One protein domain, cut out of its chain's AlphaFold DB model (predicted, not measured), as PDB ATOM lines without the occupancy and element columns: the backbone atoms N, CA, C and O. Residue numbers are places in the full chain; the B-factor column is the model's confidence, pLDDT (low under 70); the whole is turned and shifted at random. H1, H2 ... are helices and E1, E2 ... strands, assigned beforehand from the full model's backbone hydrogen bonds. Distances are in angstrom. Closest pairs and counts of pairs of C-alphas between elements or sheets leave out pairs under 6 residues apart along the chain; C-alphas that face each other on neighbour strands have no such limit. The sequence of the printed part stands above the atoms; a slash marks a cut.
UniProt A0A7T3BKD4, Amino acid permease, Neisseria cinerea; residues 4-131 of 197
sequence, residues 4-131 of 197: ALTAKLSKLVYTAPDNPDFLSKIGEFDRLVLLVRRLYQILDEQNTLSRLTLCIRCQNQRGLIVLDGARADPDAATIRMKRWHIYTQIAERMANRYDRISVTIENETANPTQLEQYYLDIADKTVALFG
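What this domain is: This is residues 4 to 131 of the 197 residues of the protein "Amino acid permease" of Neisseria cinerea (UniProt A0A7T3BKD4). A strongly twisted sheet of three strands makes a wall, with helices H4, H3 and H5 laid side by side over one face, each along the strands, and no named helix on the other face. H1 packs on H3 and H4 away from the sheet, and the short H2 lies near the start of H3. The printed part has 128 residues, in the order H1 H2 H3 E1 E2 H4 E3 H5; the sheet, in the order E2 E1 E3, is antiparallel, and the class is mixed, helices and strands. The whole is compact and rounded, with a radius of gyration of the C-alphas of 14.5 A and spans of 40 by 34 by 29 A.

How they stand to each other: Start at inner strand E1, residues 51 to 58. It forms a hairpin with edge strand E2, residues 61 to 68, where N 54 and O 65 are 2.8 A apart. On its other side is edge strand E3, residues 101 to 106, antiparallel to E1, with N 55 and O 104 at 2.9 A. Over E1, at a height of 9.3 A, look for H3, residues 28 to 45. H4, residues 76 to 93, lies over E2 on the same face as H3, and E2, H4 and E3 form a split strand-helix-strand unit, E1 between its strands, with a right-handed crossover. H5, residues 114 to 129, lies over E3 at a height of 9.6 A. With its residues 123 to 127 alone it touches H3, closest at the C-alphas of Leu 39 and Ala 123, 6.7 A, at a shallow tilt of 24 degrees, opposite ways. H1, residues 4 to 14, touches H3, closest at the C-alphas of Leu 12 and Leu 34, 6.7 A; H1, H3 and H4 form a bundle, three helices grouped together. H2, residues 22 to 25, is close to H3 but not clearly touching: the C-alphas of Leu 23 and Arg 31 are 6.4 A apart. In H1, H3, H4 and H5 every O i to N i+4 pair is within hydrogen-bond range; H2 is too short for one.

Where its parts are: Find C-alpha 4 at (119.885, -72.796, 34.836), where H1 begins its 15.6 A. H3 starts at C-alpha 28, (123.978, -75.181, 51.579), and runs 25.4 A; H4 runs 26.0 A. E1 spans 22.6 A, E2 23.0 A and E3 16.0 A. H5 runs 22.5 A to C-alpha 129 at (118.803, -71.547, 62.063).

The domain as a whole: The two C-alphas farthest apart, those of Ala 4 and Gln 114, are 43.3 A apart. The printed part has no cut and no long link. Its mean pLDDT is 85.7; look for values under 70 at residues 16 to 21, 47, 72 to 73, 95 to 96 and 108.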
ATOM      1  N   ALA A   4     120.471 -71.938  33.806       84.25
ATOM      2  CA  ALA A   4     119.885 -72.796  34.836       84.25
ATOM      3  C   ALA A   4     120.095 -72.242  36.258       84.25
ATOM      4  O   ALA A   4     119.171 -72.234  37.071       84.25
ATOM      5  N   LEU A   5     121.294 -71.725  36.549       84.56
ATOM      6  CA  LEU A   5     121.613 -71.104  37.840       84.56
ATOM      7  C   LEU A   5     120.778 -69.835  38.058       84.56
ATOM      8  O   LEU A   5     120.229 -69.625  39.135       84.56
ATOM      9  N   THR A   6     120.623 -69.034  37.004       87.06
ATOM     10  CA  THR A   6     119.815 -67.806  37.012       87.06
ATOM     11  C   THR A   6     118.343 -68.105  37.308       87.06
ATOM     12  O   THR A   6     117.733 -67.458  38.160       87.06
ATOM     13  N   ALA A   7     117.776 -69.125  36.657       87.75
ATOM     14  CA  ALA A   7     116.406 -69.567  36.909       87.75
ATOM     15  C   ALA A   7     116.225 -70.075  38.350       87.75
ATOM     16  O   ALA A   7     115.254 -69.712  39.019       87.75
ATOM     17  N   LYS A   8     117.189 -70.856  38.861       89.12
ATOM     18  CA  LYS A   8     117.184 -71.344  40.248       89.12
ATOM     19  C   LYS A   8     117.210 -70.194  41.256       89.12
ATOM     20  O   LYS A   8     116.401 -70.184  42.182       89.12
ATOM     21  N   LEU A   9     118.087 -69.207  41.057       89.56
ATOM     22  CA  LEU A   9     118.152 -68.007  41.894       89.56
ATOM     23  C   LEU A   9     116.837 -67.238  41.891       89.56
ATOM     24  O   LEU A   9     116.333 -66.906  42.957       89.56
ATOM     25  N   SER A  10     116.258 -66.991  40.714       89.44
ATOM     26  CA  SER A  10     114.974 -66.294  40.605       89.44
ATOM     27  C   SER A  10     113.891 -67.007  41.422       89.44
ATOM     28  O   SER A  10     113.197 -66.380  42.224       89.44
ATOM     29  N   LYS A  11     113.826 -68.343  41.322       90.31
ATOM     30  CA  LYS A  11     112.900 -69.157  42.116       90.31
ATOM     31  C   LYS A  11     113.141 -69.000  43.621       90.31
ATOM     32  O   LYS A  11     112.186 -68.742  44.344       90.31
ATOM     33  N   LEU A  12     114.383 -69.103  44.094       88.38
ATOM     34  CA  LEU A  12     114.718 -68.969  45.522       88.38
ATOM     35  C   LEU A  12     114.437 -67.562  46.076       88.38
ATOM     36  O   LEU A  12     113.975 -67.410  47.208       88.38
ATOM     37  N   VAL A  13     114.710 -66.524  45.285       87.06
ATOM     38  CA  VAL A  13     114.560 -65.128  45.711       87.06
ATOM     39  C   VAL A  13     113.088 -64.716  45.762       87.06
ATOM     40  O   VAL A  13     112.696 -64.015  46.692       87.06
ATOM     41  N   TYR A  14     112.263 -65.157  44.808       84.69
ATOM     42  CA  TYR A  14     110.887 -64.664  44.674       84.69
ATOM     43  C   TYR A  14     109.798 -65.643  45.115       84.69
ATOM     44  O   TYR A  14     108.678 -65.209  45.365       84.69
ATOM     45  N   THR A  15     110.102 -66.929  45.281       81.38
ATOM     46  CA  THR A  15     109.116 -67.918  45.750       81.38
ATOM     47  C   THR A  15     109.273 -68.103  47.251       81.38
ATOM     48  O   THR A  15     110.388 -68.319  47.728       81.38
ATOM     49  N   ALA A  16     108.203 -67.967  48.030       64.62
ATOM     50  CA  ALA A  16     108.255 -68.271  49.456       64.62
ATOM     51  C   ALA A  16     108.406 -69.791  49.655       64.62
ATOM     52  O   ALA A  16     107.748 -70.558  48.954       64.62
ATOM     53  N   PRO A  17     109.289 -70.255  50.553       66.50
ATOM     54  CA  PRO A  17     109.252 -71.642  50.980       66.50
ATOM     55  C   PRO A  17     108.038 -71.839  51.898       66.50
ATOM     56  O   PRO A  17     108.002 -71.294  52.995       66.50
ATOM     57  N   ASP A  18     107.057 -72.623  51.454       59.91
ATOM     58  CA  ASP A  18     105.797 -72.849  52.185       59.91
ATOM     59  C   ASP A  18     105.939 -73.791  53.398       59.91
ATOM     60  O   ASP A  18     104.983 -74.002  54.139       59.91
ATOM     61  N   ASN A  19     107.119 -74.391  53.611       67.75
ATOM     62  CA  ASN A  19     107.328 -75.431  54.620       67.75
ATOM     63  C   ASN A  19     108.453 -75.062  55.614       67.75
ATOM     64  O   ASN A  19     109.577 -74.799  55.175       67.75
ATOM     65  N   PRO A  20     108.202 -75.094  56.939       58.53
ATOM     66  CA  PRO A  20     109.212 -74.805  57.962       58.53
ATOM     67  C   PRO A  20     110.394 -75.795  57.981       58.53
ATOM     68  O   PRO A  20     111.509 -75.396  58.309       58.53
ATOM     69  N   ASP A  21     110.210 -77.043  57.538       68.38
ATOM     70  CA  ASP A  21     111.275 -78.063  57.488       68.38
ATOM     71  C   ASP A  21     112.096 -78.028  56.188       68.38
ATOM     72  O   ASP A  21     112.916 -78.913  55.919       68.38
ATOM     73  N   PHE A  22     111.887 -77.018  55.343       77.50
ATOM     74  CA  PHE A  22     112.521 -76.922  54.029       77.50
ATOM     75  C   PHE A  22     114.048 -76.801  54.110       77.50
ATOM     76  O   PHE A  22     114.753 -77.361  53.273       77.50
ATOM     77  N   LEU A  23     114.570 -76.120  55.138       79.88
ATOM     78  CA  LEU A  23     115.998 -75.816  55.259       79.88
ATOM     79  C   LEU A  23     116.866 -77.073  55.373       79.88
ATOM     80  O   LEU A  23     117.934 -77.113  54.775       79.88
ATOM     81  N   SER A  24     116.408 -78.121  56.063       76.12
ATOM     82  CA  SER A  24     117.185 -79.359  56.235       76.12
ATOM     83  C   SER A  24     117.343 -80.162  54.936       76.12
ATOM     84  O   SER A  24     118.328 -80.884  54.782       76.12
ATOM     85  N   LYS A  25     116.413 -79.998  53.985       83.31
ATOM     86  CA  LYS A  25     116.334 -80.766  52.730       83.31
ATOM     87  C   LYS A  25     117.021 -80.093  51.543       83.31
ATOM     88  O   LYS A  25     117.260 -80.745  50.530       83.31
ATOM     89  N   ILE A  26     117.324 -78.802  51.648       85.94
ATOM     90  CA  ILE A  26     117.981 -78.040  50.581       85.94
ATOM     91  C   ILE A  26     119.495 -77.957  50.784       85.94
ATOM     92  O   ILE A  26     119.988 -78.033  51.911       85.94
ATOM     93  N   GLY A  27     120.228 -77.776  49.683       87.94
ATOM     94  CA  GLY A  27     121.685 -77.642  49.702       87.94
ATOM     95  C   GLY A  27     122.154 -76.344  50.365       87.94
ATOM     96  O   GLY A  27     121.417 -75.359  50.408       87.94
ATOM     97  N   GLU A  28     123.398 -76.322  50.849       89.62
ATOM     98  CA  GLU A  28     123.978 -75.181  51.579       89.62
ATOM     99  C   GLU A  28     123.927 -73.871  50.774       89.62
ATOM    100  O   GLU A  28     123.638 -72.813  51.328       89.62
ATOM    101  N   PHE A  29     124.116 -73.938  49.452       89.94
ATOM    102  CA  PHE A  29     123.968 -72.779  48.567       89.94
ATOM    103  C   PHE A  29     122.554 -72.187  48.590       89.94
ATOM    104  O   PHE A  29     122.381 -70.973  48.677       89.94
ATOM    105  N   ASP A  30     121.531 -73.041  48.548       89.94
ATOM    106  CA  ASP A  30     120.138 -72.593  48.563       89.94
ATOM    107  C   ASP A  30     119.804 -71.972  49.925       89.94
ATOM    108  O   ASP A  30     119.154 -70.927  49.989       89.94
ATOM    109  N   ARG A  31     120.333 -72.556  51.013       91.19
ATOM    110  CA  ARG A  31     120.252 -71.976  52.362       91.19
ATOM    111  C   ARG A  31     120.922 -70.609  52.416       91.19
ATOM    112  O   ARG A  31     120.354 -69.705  53.011       91.19
ATOM    113  N   LEU A  32     122.079 -70.428  51.776       92.56
ATOM    114  CA  LEU A  32     122.795 -69.149  51.758       92.56
ATOM    115  C   LEU A  32     121.981 -68.060  51.052       92.56
ATOM    116  O   LEU A  32     121.846 -66.953  51.570       92.56
ATOM    117  N   VAL A  33     121.397 -68.370  49.893       92.69
ATOM    118  CA  VAL A  33     120.548 -67.422  49.151       92.69
ATOM    119  C   VAL A  33     119.321 -67.026  49.978       92.69
ATOM    120  O   VAL A  33     118.987 -65.842  50.071       92.69
ATOM    121  N   LEU A  34     118.670 -67.997  50.622       92.31
ATOM    122  CA  LEU A  34     117.505 -67.748  51.469       92.31
ATOM    123  C   LEU A  34     117.860 -67.021  52.774       92.31
ATOM    124  O   LEU A  34     117.089 -66.171  53.212       92.31
ATOM    125  N   LEU A  35     119.034 -67.285  53.350       93.44
ATOM    126  CA  LEU A  35     119.569 -66.546  54.492       93.44
ATOM    127  C   LEU A  35     119.730 -65.069  54.129       93.44
ATOM    128  O   LEU A  35     119.199 -64.211  54.823       93.44
ATOM    129  N   VAL A  36     120.392 -64.761  53.009       94.00
ATOM    130  CA  VAL A  36     120.570 -63.374  52.544       94.00
ATOM    131  C   VAL A  36     119.219 -62.697  52.305       94.00
ATOM    132  O   VAL A  36     119.025 -61.547  52.689       94.00
ATOM    133  N   ARG A  37     118.243 -63.414  51.733       92.81
ATOM    134  CA  ARG A  37     116.864 -62.919  51.608       92.81
ATOM    135  C   ARG A  37     116.228 -62.607  52.962       92.81
ATOM    136  O   ARG A  37     115.627 -61.546  53.100       92.81
ATOM    137  N   ARG A  38     116.355 -63.495  53.949       91.88
ATOM    138  CA  ARG A  38     115.797 -63.277  55.288       91.88
ATOM    139  C   ARG A  38     116.471 -62.104  55.998       91.88
ATOM    140  O   ARG A  38     115.793 -61.329  56.658       91.88
ATOM    141  N   LEU A  39     117.777 -61.936  55.819       92.56
ATOM    142  CA  LEU A  39     118.520 -60.811  56.381       92.56
ATOM    143  C   LEU A  39     118.108 -59.476  55.751       92.56
ATOM    144  O   LEU A  39     117.968 -58.503  56.479       92.56
ATOM    145  N   TYR A  40     117.818 -59.428  54.445       92.44
ATOM    146  CA  TYR A  40     117.209 -58.234  53.845       92.44
ATOM    147  C   TYR A  40     115.833 -57.913  54.433       92.44
ATOM    148  O   TYR A  40     115.547 -56.745  54.650       92.44
ATOM    149  N   GLN A  41     114.999 -58.919  54.725       89.62
ATOM    150  CA  GLN A  41     113.712 -58.684  55.397       89.62
ATOM    151  C   GLN A  41     113.913 -58.084  56.791       89.62
ATOM    152  O   GLN A  41     113.268 -57.100  57.122       89.62
ATOM    153  N   ILE A  42     114.852 -58.626  57.573       89.25
ATOM    154  CA  ILE A  42     115.194 -58.077  58.891       89.25
ATOM    155  C   ILE A  42     115.714 -56.636  58.759       89.25
ATOM    156  O   ILE A  42     115.338 -55.793  59.557       89.25
ATOM    157  N   LEU A  43     116.540 -56.327  57.756       89.38
ATOM    158  CA  LEU A  43     117.024 -54.959  57.526       89.38
ATOM    159  C   LEU A  43     115.921 -53.991  57.076       89.38
ATOM    160  O   LEU A  43     115.983 -52.813  57.401       89.38
ATOM    161  N   ASP A  44     114.924 -54.463  56.329       87.81
ATOM    162  CA  ASP A  44     113.827 -53.621  55.834       87.81
ATOM    163  C   ASP A  44     112.748 -53.369  56.880       87.81
ATOM    164  O   ASP A  44     112.156 -52.296  56.922       87.81
ATOM    165  N   GLU A  45     112.468 -54.368  57.716       85.81
ATOM    166  CA  GLU A  45     111.491 -54.249  58.797       85.81
ATOM    167  C   GLU A  45     112.008 -53.347  59.929       85.81
ATOM    168  O   GLU A  45     111.212 -52.831  60.712       85.81
ATOM    169  N   GLN A  46     113.328 -53.164  60.038       77.88
ATOM    170  CA  GLN A  46     113.968 -52.554  61.201       77.88
ATOM    171  C   GLN A  46     114.797 -51.330  60.795       77.88
ATOM    172  O   GLN A  46     115.908 -51.444  60.289       77.88
ATOM    173  N   ASN A  47     114.301 -50.131  61.111       69.25
ATOM    174  CA  ASN A  47     114.970 -48.857  60.790       69.25
ATOM    175  C   ASN A  47     116.273 -48.592  61.578       69.25
ATOM    176  O   ASN A  47     116.883 -47.534  61.436       69.25
ATOM    177  N   THR A  48     116.681 -49.511  62.450       74.50
ATOM    178  CA  THR A  48     117.794 -49.341  63.394       74.50
ATOM    179  C   THR A  48     119.116 -49.871  62.854       74.50
ATOM    180  O   THR A  48     120.161 -49.336  63.200       74.50
ATOM    181  N   LEU A  49     119.090 -50.894  61.992       78.12
ATOM    182  CA  LEU A  49     120.274 -51.399  61.295       78.12
ATOM    183  C   LEU A  49     120.185 -51.036  59.821       78.12
ATOM    184  O   LEU A  49     119.435 -51.628  59.056       78.12
ATOM    185  N   SER A  50     121.002 -50.070  59.413       83.25
ATOM    186  CA  SER A  50     121.060 -49.647  58.011       83.25
ATOM    187  C   SER A  50     121.848 -50.617  57.125       83.25
ATOM    188  O   SER A  50     121.623 -50.666  55.913       83.25
ATOM    189  N   ARG A  51     122.777 -51.377  57.715       88.88
ATOM    190  CA  ARG A  51     123.741 -52.198  56.986       88.88
ATOM    191  C   ARG A  51     124.201 -53.399  57.805       88.88
ATOM    192  O   ARG A  51     124.405 -53.290  59.008       88.88
ATOM    193  N   LEU A  52     124.426 -54.522  57.130       90.62
ATOM    194  CA  LEU A  52     124.961 -55.752  57.703       90.62
ATOM    195  C   LEU A  52     126.093 -56.290  56.825       90.62
ATOM    196  O   LEU A  52     125.903 -56.480  55.623       90.62
ATOM    197  N   THR A  53     127.249 -56.586  57.415       92.25
ATOM    198  CA  THR A  53     128.355 -57.226  56.696       92.25
ATOM    199  C   THR A  53     128.378 -58.719  57.025       92.25
ATOM    200  O   THR A  53     128.364 -59.130  58.183       92.25
ATOM    201  N   LEU A  54     128.385 -59.556  55.990       93.31
ATOM    202  CA  LEU A  54     128.468 -61.008  56.106       93.31
ATOM    203  C   LEU A  54     129.825 -61.482  55.612       93.31
ATOM    204  O   LEU A  54     130.225 -61.194  54.482       93.31
ATOM    205  N   CYS A  55     130.489 -62.282  56.430       92.38
ATOM    206  CA  CYS A  55     131.649 -63.054  56.031       92.38
ATOM    207  C   CYS A  55     131.196 -64.461  55.657       92.38
ATOM    208  O   CYS A  55     130.766 -65.232  56.508       92.38
ATOM    209  N   ILE A  56     131.307 -64.786  54.374       92.12
ATOM    210  CA  ILE A  56     131.042 -66.112  53.826       92.12
ATOM    211  C   ILE A  56     132.387 -66.817  53.669       92.12
ATOM    212  O   ILE A  56     133.270 -66.341  52.951       92.12
ATOM    213  N   ARG A  57     132.547 -67.961  54.325       90.19
ATOM    214  CA  ARG A  57     133.660 -68.879  54.104       90.19
ATOM    215  C   ARG A  57     133.169 -70.075  53.304       90.19
ATOM    216  O   ARG A  57     132.108 -70.628  53.570       90.19
ATOM    217  N   CYS A  58     133.959 -70.465  52.319       87.62
ATOM    218  CA  CYS A  58     133.756 -71.672  51.538       87.62
ATOM    219  C   CYS A  58     135.128 -72.315  51.357       87.62
ATOM    220  O   CYS A  58     135.998 -71.743  50.692       87.62
ATOM    221  N   GLN A  59     135.342 -73.486  51.960       82.50
ATOM    222  CA  GLN A  59     136.658 -74.136  51.997       82.50
ATOM    223  C   GLN A  59     137.741 -73.179  52.556       82.50
ATOM    224  O   GLN A  59     137.595 -72.677  53.666       82.50
ATOM    225  N   ASN A  60     138.797 -72.884  51.788       79.75
ATOM    226  CA  ASN A  60     139.876 -71.964  52.181       79.75
ATOM    227  C   ASN A  60     139.662 -70.524  51.688       79.75
ATOM    228  O   ASN A  60     140.574 -69.699  51.763       79.75
ATOM    229  N   GLN A  61     138.490 -70.211  51.137       83.50
ATOM    230  CA  GLN A  61     138.180 -68.881  50.631       83.50
ATOM    231  C   GLN A  61     137.243 -68.146  51.578       83.50
ATOM    232  O   GLN A  61     136.283 -68.711  52.098       83.50
ATOM    233  N   ARG A  62     137.523 -66.857  51.764       87.50
ATOM    234  CA  ARG A  62     136.695 -65.925  52.521       87.50
ATOM    235  C   ARG A  62     136.238 -64.813  51.589       87.50
ATOM    236  O   ARG A  62     137.062 -64.204  50.911       87.50
ATOM    237  N   GLY A  63     134.942 -64.543  51.581       89.69
ATOM    238  CA  GLY A  63     134.328 -63.430  50.873       89.69
ATOM    239  C   GLY A  63     133.498 -62.587  51.828       89.69
ATOM    240  O   GLY A  63     132.784 -63.122  52.669       89.69
ATOM    241  N   LEU A  64     133.583 -61.268  51.681       91.94
ATOM    242  CA  LEU A  64     132.707 -60.336  52.378       91.94
ATOM    243  C   LEU A  64     131.608 -59.876  51.427       91.94
ATOM    244  O   LEU A  64     131.874 -59.567  50.261       91.94
ATOM    245  N   ILE A  65     130.380 -59.838  51.931       92.62
ATOM    246  CA  ILE A  65     129.257 -59.191  51.263       92.62
ATOM    247  C   ILE A  65     128.614 -58.201  52.220       92.62
ATOM    248  O   ILE A  65     128.500 -58.448  53.417       92.62
ATOM    249  N   VAL A  66     128.198 -57.077  51.666       92.94
ATOM    250  CA  VAL A  66     127.523 -56.015  52.396       92.94
ATOM    251  C   VAL A  66     126.064 -56.029  51.977       92.94
ATOM    252  O   VAL A  66     125.765 -56.032  50.782       92.94
ATOM    253  N   LEU A  67     125.172 -56.068  52.957       92.75
ATOM    254  CA  LEU A  67     123.736 -55.954  52.771       92.75
ATOM    255  C   LEU A  67     123.290 -54.592  53.287       92.75
ATOM    256  O   LEU A  67     123.437 -54.305  54.472       92.75
ATOM    257  N   ASP A  68     122.728 -53.779  52.404       89.56
ATOM    258  CA  ASP A  68     122.123 -52.502  52.769       89.56
ATOM    259  C   ASP A  68     120.598 -52.658  52.867       89.56
ATOM    260  O   ASP A  68     119.962 -53.249  51.981       89.56
ATOM    261  N   GLY A  69     120.008 -52.119  53.934       85.44
ATOM    262  CA  GLY A  69     118.557 -52.028  54.087       85.44
ATOM    263  C   GLY A  69     117.929 -51.093  53.052       85.44
ATOM    264  O   GLY A  69     118.601 -50.253  52.436       85.44
ATOM    265  N   ALA A  70     116.623 -51.229  52.831       83.38
ATOM    266  CA  ALA A  70     115.873 -50.247  52.064       83.38
ATOM    267  C   ALA A  70     115.941 -48.886  52.779       83.38
ATOM    268  O   ALA A  70     115.499 -48.736  53.914       83.38
ATOM    269  N   ARG A  71     116.520 -47.873  52.121       73.44
ATOM    270  CA  ARG A  71     116.402 -46.484  52.596       73.44
ATOM    271  C   ARG A  71     114.942 -46.024  52.465       73.44
ATOM    272  O   ARG A  71     114.149 -46.684  51.808       73.44
ATOM    273  N   ALA A  72     114.601 -44.873  53.033       68.06
ATOM    274  CA  ALA A  72     113.229 -44.355  53.006       68.06
ATOM    275  C   ALA A  72     112.725 -43.885  51.617       68.06
ATOM    276  O   ALA A  72     111.528 -43.685  51.462       68.06
ATOM    277  N   ASP A  73     113.608 -43.713  50.622       66.19
ATOM    278  CA  ASP A  73     113.285 -43.137  49.296       66.19
ATOM    279  C   ASP A  73     113.918 -43.804  48.029       66.19
ATOM    280  O   ASP A  73     114.062 -43.163  46.989       66.19
ATOM    281  N   PRO A  74     114.394 -45.065  48.025       71.75
ATOM    282  CA  PRO A  74     114.764 -45.743  46.793       71.75
ATOM    283  C   PRO A  74     113.536 -46.377  46.133       71.75
ATOM    284  O   PRO A  74     112.796 -47.136  46.754       71.75
ATOM    285  N   ASP A  75     113.391 -46.142  44.831       87.75
ATOM    286  CA  ASP A  75     112.429 -46.853  43.993       87.75
ATOM    287  C   ASP A  75     112.581 -48.386  44.129       87.75
ATOM    288  O   ASP A  75     113.692 -48.936  44.170       87.75
ATOM    289  N   ALA A  76     111.449 -49.093  44.173       86.12
ATOM    290  CA  ALA A  76     111.391 -50.534  44.396       86.12
ATOM    291  C   ALA A  76     112.168 -51.325  43.330       86.12
ATOM    292  O   ALA A  76     112.791 -52.346  43.651       86.12
ATOM    293  N   ALA A  77     112.193 -50.858  42.075       89.19
ATOM    294  CA  ALA A  77     112.979 -51.506  41.027       89.19
ATOM    295  C   ALA A  77     114.487 -51.347  41.280       89.19
ATOM    296  O   ALA A  77     115.248 -52.300  41.096       89.19
ATOM    297  N   THR A  78     114.915 -50.196  41.803       90.44
ATOM    298  CA  THR A  78     116.311 -49.955  42.200       90.44
ATOM    299  C   THR A  78     116.745 -50.868  43.348       90.44
ATOM    300  O   THR A  78     117.816 -51.479  43.272       90.44
ATOM    301  N   ILE A  79     115.917 -51.020  44.391       89.50
ATOM    302  CA  ILE A  79     116.186 -51.957  45.499       89.50
ATOM    303  C   ILE A  79     116.334 -53.377  44.944       89.50
ATOM    304  O   ILE A  79     117.321 -54.065  45.218       89.50
ATOM    305  N   ARG A  80     115.376 -53.803  44.113       90.12
ATOM    306  CA  ARG A  80     115.374 -55.133  43.502       90.12
ATOM    307  C   ARG A  80     116.629 -55.379  42.674       90.12
ATOM    308  O   ARG A  80     117.236 -56.438  42.808       90.12
ATOM    309  N   MET A  81     117.047 -54.406  41.865       91.62
ATOM    310  CA  MET A  81     118.231 -54.519  41.015       91.62
ATOM    311  C   MET A  81     119.521 -54.635  41.836       91.62
ATOM    312  O   MET A  81     120.343 -55.508  41.556       91.62
ATOM    313  N   LYS A  82     119.677 -53.828  42.896       91.75
ATOM    314  CA  LYS A  82     120.831 -53.916  43.811       91.75
ATOM    315  C   LYS A  82     120.911 -55.278  44.496       91.75
ATOM    316  O   LYS A  82     121.961 -55.918  44.487       91.75
ATOM    317  N   ARG A  83     119.791 -55.764  45.035       93.50
ATOM    318  CA  ARG A  83     119.735 -57.082  45.689       93.50
ATOM    319  C   ARG A  83     119.997 -58.215  44.711       93.50
ATOM    320  O   ARG A  83     120.758 -59.127  45.022       93.50
ATOM    321  N   TRP A  84     119.423 -58.135  43.512       93.88
ATOM    322  CA  TRP A  84     119.665 -59.100  42.442       93.88
ATOM    323  C   TRP A  84     121.143 -59.189  42.062       93.88
ATOM    324  O   TRP A  84     121.662 -60.291  41.863       93.88
ATOM    325  N   HIS A  85     121.842 -58.053  42.027       93.19
ATOM    326  CA  HIS A  85     123.281 -58.028  41.794       93.19
ATOM    327  C   HIS A  85     124.052 -58.795  42.880       93.19
ATOM    328  O   HIS A  85     124.920 -59.598  42.547       93.19
ATOM    329  N   ILE A  86     123.690 -58.641  44.159       93.81
ATOM    330  CA  ILE A  86     124.306 -59.401  45.261       93.81
ATOM    331  C   ILE A  86     124.048 -60.908  45.122       93.81
ATOM    332  O   ILE A  86     124.991 -61.692  45.210       93.81
ATOM    333  N   TYR A  87     122.812 -61.333  44.841       93.56
ATOM    334  CA  TYR A  87     122.513 -62.757  44.618       93.56
ATOM    335  C   TYR A  87     123.304 -63.345  43.449       93.56
ATOM    336  O   TYR A  87     123.832 -64.451  43.548       93.56
ATOM    337  N   THR A  88     123.421 -62.582  42.364       92.06
ATOM    338  CA  THR A  88     124.209 -62.948  41.184       92.06
ATOM    339  C   THR A  88     125.690 -63.099  41.540       92.06
ATOM    340  O   THR A  88     126.281 -64.130  41.238       92.06
ATOM    341  N   GLN A  89     126.271 -62.139  42.265       91.19
ATOM    342  CA  GLN A  89     127.667 -62.199  42.716       91.19
ATOM    343  C   GLN A  89     127.944 -63.410  43.614       91.19
ATOM    344  O   GLN A  89     128.971 -64.069  43.461       91.19
ATOM    345  N   ILE A  90     127.030 -63.729  44.536       90.25
ATOM    346  CA  ILE A  90     127.134 -64.936  45.364       90.25
ATOM    347  C   ILE A  90     127.128 -66.172  44.463       90.25
ATOM    348  O   ILE A  90     128.016 -67.011  44.562       90.25
ATOM    349  N   ALA A  91     126.170 -66.277  43.549       88.81
ATOM    350  CA  ALA A  91     126.049 -67.432  42.671       88.81
ATOM    351  C   ALA A  91     127.257 -67.627  41.751       88.81
ATOM    352  O   ALA A  91     127.702 -68.754  41.566       88.81
ATOM    353  N   GLU A  92     127.812 -66.547  41.203       87.69
ATOM    354  CA  GLU A  92     129.009 -66.588  40.362       87.69
ATOM    355  C   GLU A  92     130.243 -67.039  41.146       87.69
ATOM    356  O   GLU A  92     131.007 -67.871  40.658       87.69
ATOM    357  N   ARG A  93     130.426 -66.545  42.376       84.62
ATOM    358  CA  ARG A  93     131.573 -66.916  43.224       84.62
ATOM    359  C   ARG A  93     131.474 -68.333  43.773       84.62
ATOM    360  O   ARG A  93     132.499 -68.984  43.959       84.62
ATOM    361  N   MET A  94     130.254 -68.806  44.007       82.38
ATOM    362  CA  MET A  94     129.980 -70.157  44.497       82.38
ATOM    363  C   MET A  94     129.782 -71.160  43.355       82.38
ATOM    364  O   MET A  94     129.591 -72.345  43.613       82.38
ATOM    365  N   ALA A  95     129.829 -70.726  42.089       69.81
ATOM    366  CA  ALA A  95     129.637 -71.606  40.944       69.81
ATOM    367  C   ALA A  95     130.661 -72.752  40.983       69.81
ATOM    368  O   ALA A  95     131.870 -72.537  40.878       69.81
ATOM    369  N   ASN A  96     130.152 -73.978  41.127       68.31
ATOM    370  CA  ASN A  96     130.916 -75.226  41.273       68.31
ATOM    371  C   ASN A  96     131.599 -75.432  42.642       68.31
ATOM    372  O   ASN A  96     132.474 -76.289  42.755       68.31
ATOM    373  N   ARG A  97     131.226 -74.669  43.680       71.56
ATOM    374  CA  ARG A  97     131.763 -74.771  45.049       71.56
ATOM    375  C   ARG A  97     130.630 -74.624  46.063       71.56
ATOM    376  O   ARG A  97     130.315 -73.520  46.500       71.56
ATOM    377  N   TYR A  98     129.998 -75.742  46.407       70.06
ATOM    378  CA  TYR A  98     128.809 -75.754  47.269       70.06
ATOM    379  C   TYR A  98     129.009 -76.512  48.582       70.06
ATOM    380  O   TYR A  98     128.036 -76.740  49.295       70.06
ATOM    381  N   ASP A  99     130.254 -76.878  48.892       75.81
ATOM    382  CA  ASP A  99     130.571 -77.718  50.040       75.81
ATOM    383  C   ASP A  99     131.196 -76.890  51.164       75.81
ATOM    384  O   ASP A  99     132.192 -76.187  50.947       75.81
ATOM    385  N   ARG A 100     130.669 -77.063  52.380       84.94
ATOM    386  CA  ARG A 100     131.172 -76.474  53.631       84.94
ATOM    387  C   ARG A 100     131.141 -74.950  53.612       84.94
ATOM    388  O   ARG A 100     132.162 -74.287  53.821       84.94
ATOM    389  N   ILE A 101     129.961 -74.402  53.354       90.75
ATOM    390  CA  ILE A 101     129.687 -72.975  53.458       90.75
ATOM    391  C   ILE A 101     129.436 -72.636  54.926       90.75
ATOM    392  O   ILE A 101     128.529 -73.180  55.554       90.75
ATOM    393  N   SER A 102     130.205 -71.692  55.460       92.31
ATOM    394  CA  SER A 102     129.906 -71.062  56.738       92.31
ATOM    395  C   SER A 102     129.755 -69.553  56.594       92.31
ATOM    396  O   SER A 102     130.339 -68.920  55.715       92.31
ATOM    397  N   VAL A 103     128.916 -68.966  57.438       94.25
ATOM    398  CA  VAL A 103     128.611 -67.540  57.450       94.25
ATOM    399  C   VAL A 103     128.796 -67.019  58.866       94.25
ATOM    400  O   VAL A 103     128.398 -67.660  59.840       94.25
ATOM    401  N   THR A 104     129.390 -65.839  58.984       94.12
ATOM    402  CA  THR A 104     129.471 -65.085  60.233       94.12
ATOM    403  C   THR A 104     129.049 -63.645  59.987       94.12
ATOM    404  O   THR A 104     129.365 -63.069  58.945       94.12
ATOM    405  N   ILE A 105     128.333 -63.064  60.947       92.31
ATOM    406  CA  ILE A 105     128.000 -61.640  60.930       92.31
ATOM    407  C   ILE A 105     129.226 -60.859  61.402       92.31
ATOM    408  O   ILE A 105     129.750 -61.131  62.480       92.31
ATOM    409  N   GLU A 106     129.684 -59.904  60.600       88.75
ATOM    410  CA  GLU A 106     130.718 -58.953  60.997       88.75
ATOM    411  C   GLU A 106     130.064 -57.602  61.254       88.75
ATOM    412  O   GLU A 106     129.403 -57.035  60.383       88.75
ATOM    413  N   ASN A 107     130.234 -57.101  62.473       78.31
ATOM    414  CA  ASN A 107     129.821 -55.755  62.818       78.31
ATOM    415  C   ASN A 107     131.011 -54.810  62.624       78.31
ATOM    416  O   ASN A 107     132.060 -55.000  63.237       78.31
ATOM    417  N   GLU A 108     130.844 -53.802  61.770       69.44
ATOM    418  CA  GLU A 108     131.845 -52.749  61.566       69.44
ATOM    419  C   GLU A 108     131.756 -51.664  62.662       69.44
ATOM    420  O   GLU A 108     132.705 -50.906  62.864       69.44
ATOM    421  N   THR A 109     130.644 -51.594  63.404       73.19
ATOM    422  CA  THR A 109     130.430 -50.589  64.451       73.19
ATOM    423  C   THR A 109     131.184 -50.966  65.723       73.19
ATOM    424  O   THR A 109     130.850 -51.947  66.384       73.19
ATOM    425  N   ALA A 110     132.172 -50.153  66.106       71.06
ATOM    426  CA  ALA A 110     133.009 -50.400  67.284       71.06
ATOM    427  C   ALA A 110     132.225 -50.424  68.612       71.06
ATOM    428  O   ALA A 110     132.622 -51.133  69.529       71.06
ATOM    429  N   ASN A 111     131.117 -49.678  68.705       82.00
ATOM    430  CA  ASN A 111     130.244 -49.612  69.882       82.00
ATOM    431  C   ASN A 111     128.768 -49.600  69.442       82.00
ATOM    432  O   ASN A 111     128.195 -48.516  69.305       82.00
ATOM    433  N   PRO A 112     128.159 -50.764  69.158       83.31
ATOM    434  CA  PRO A 112     126.749 -50.821  68.806       83.31
ATOM    435  C   PRO A 112     125.881 -50.410  70.000       83.31
ATOM    436  O   PRO A 112     126.170 -50.728  71.157       83.31
ATOM    437  N   THR A 113     124.785 -49.720  69.719       87.75
ATOM    438  CA  THR A 113     123.715 -49.478  70.691       87.75
ATOM    439  C   THR A 113     123.086 -50.805  71.137       87.75
ATOM    440  O   THR A 113     123.165 -51.813  70.436       87.75
ATOM    441  N   GLN A 114     122.410 -50.824  72.292       88.31
ATOM    442  CA  GLN A 114     121.723 -52.035  72.780       88.31
ATOM    443  C   GLN A 114     120.730 -52.600  71.755       88.31
ATOM    444  O   GLN A 114     120.596 -53.814  71.614       88.31
ATOM    445  N   LEU A 115     120.058 -51.709  71.025       87.12
ATOM    446  CA  LEU A 115     119.086 -52.079  70.010       87.12
ATOM    447  C   LEU A 115     119.766 -52.667  68.766       87.12
ATOM    448  O   LEU A 115     119.344 -53.713  68.285       87.12
ATOM    449  N   GLU A 116     120.861 -52.070  68.286       87.25
ATOM    450  CA  GLU A 116     121.673 -52.661  67.211       87.25
ATOM    451  C   GLU A 116     122.224 -54.033  67.613       87.25
ATOM    452  O   GLU A 116     122.135 -54.977  66.832       87.25
ATOM    453  N   GLN A 117     122.724 -54.179  68.844       90.06
ATOM    454  CA  GLN A 117     123.219 -55.460  69.349       90.06
ATOM    455  C   GLN A 117     122.120 -56.530  69.369       90.06
ATOM    456  O   GLN A 117     122.356 -57.658  68.945       90.06
ATOM    457  N   TYR A 118     120.905 -56.176  69.795       90.50
ATOM    458  CA  TYR A 118     119.760 -57.087  69.783       90.50
ATOM    459  C   TYR A 118     119.467 -57.642  68.380       90.50
ATOM    460  O   TYR A 118     119.253 -58.844  68.208       90.50
ATOM    461  N   TYR A 119     119.507 -56.797  67.353       88.06
ATOM    462  CA  TYR A 119     119.287 -57.238  65.977       88.06
ATOM    463  C   TYR A 119     120.491 -57.966  65.372       88.06
ATOM    464  O   TYR A 119     120.293 -58.882  64.572       88.06
ATOM    465  N   LEU A 120     121.723 -57.626  65.764       91.06
ATOM    466  CA  LEU A 120     122.906 -58.420  65.418       91.06
ATOM    467  C   LEU A 120     122.788 -59.843  65.976       91.06
ATOM    468  O   LEU A 120     123.049 -60.804  65.253       91.06
ATOM    469  N   ASP A 121     122.304 -59.992  67.209       92.12
ATOM    470  CA  ASP A 121     122.033 -61.297  67.813       92.12
ATOM    471  C   ASP A 121     120.912 -62.044  67.069       92.12
ATOM    472  O   ASP A 121     120.990 -63.262  66.896       92.12
ATOM    473  N   ILE A 122     119.870 -61.350  66.590       92.25
ATOM    474  CA  ILE A 122     118.834 -61.951  65.730       92.25
ATOM    475  C   ILE A 122     119.436 -62.426  64.404       92.25
ATOM    476  O   ILE A 122     119.141 -63.543  63.965       92.25
ATOM    477  N   ALA A 123     120.275 -61.613  63.761       92.12
ATOM    478  CA  ALA A 123     120.938 -61.976  62.514       92.12
ATOM    479  C   ALA A 123     121.832 -63.210  62.710       92.12
ATOM    480  O   ALA A 123     121.732 -64.170  61.948       92.12
ATOM    481  N   ASP A 124     122.628 -63.245  63.778       93.19
ATOM    482  CA  ASP A 124     123.492 -64.374  64.122       93.19
ATOM    483  C   ASP A 124     122.696 -65.652  64.465       93.19
ATOM    484  O   ASP A 124     123.016 -66.741  63.979       93.19
ATOM    485  N   LYS A 125     121.592 -65.533  65.215       93.12
ATOM    486  CA  LYS A 125     120.650 -66.647  65.438       93.12
ATOM    487  C   LYS A 125     120.039 -67.136  64.130       93.12
ATOM    488  O   LYS A 125     119.893 -68.340  63.941       93.12
ATOM    489  N   THR A 126     119.726 -66.230  63.207       92.25
ATOM    490  CA  THR A 126     119.213 -66.587  61.879       92.25
ATOM    491  C   THR A 126     120.253 -67.393  61.104       92.25
ATOM    492  O   THR A 126     119.924 -68.443  60.565       92.25
ATOM    493  N   VAL A 127     121.530 -67.004  61.120       92.75
ATOM    494  CA  VAL A 127     122.607 -67.799  60.499       92.75
ATOM    495  C   VAL A 127     122.662 -69.225  61.069       92.75
ATOM    496  O   VAL A 127     122.800 -70.191  60.312       92.75
ATOM    497  N   ALA A 128     122.506 -69.375  62.388       92.06
ATOM    498  CA  ALA A 128     122.449 -70.683  63.041       92.06
ATOM    499  C   ALA A 128     121.222 -71.508  62.616       92.06
ATOM    500  O   ALA A 128     121.370 -72.691  62.315       92.06
ATOM    501  N   LEU A 129     120.038 -70.892  62.520       91.44
ATOM    502  CA  LEU A 129     118.803 -71.547  62.063       91.44
ATOM    503  C   LEU A 129     118.910 -72.074  60.628       91.44
ATOM    504  O   LEU A 129     118.354 -73.119  60.304       91.44
ATOM    505  N   PHE A 130     119.664 -71.383  59.773       90.88
ATOM    506  CA  PHE A 130     119.946 -71.834  58.410       90.88
ATOM    507  C   PHE A 130     121.024 -72.928  58.341       90.88
ATOM    508  O   PHE A 130     121.320 -73.424  57.254       90.88
ATOM    509  N   GLY A 131     121.604 -73.333  59.476       90.00
ATOM    510  CA  GLY A 131     122.644 -74.360  59.540       90.00
ATOM    511  C   GLY A 131     123.947 -73.944  58.858       90.00
ATOM    512  O   GLY A 131     124.717 -74.807  58.455       90.00
TER     513      GLY A 131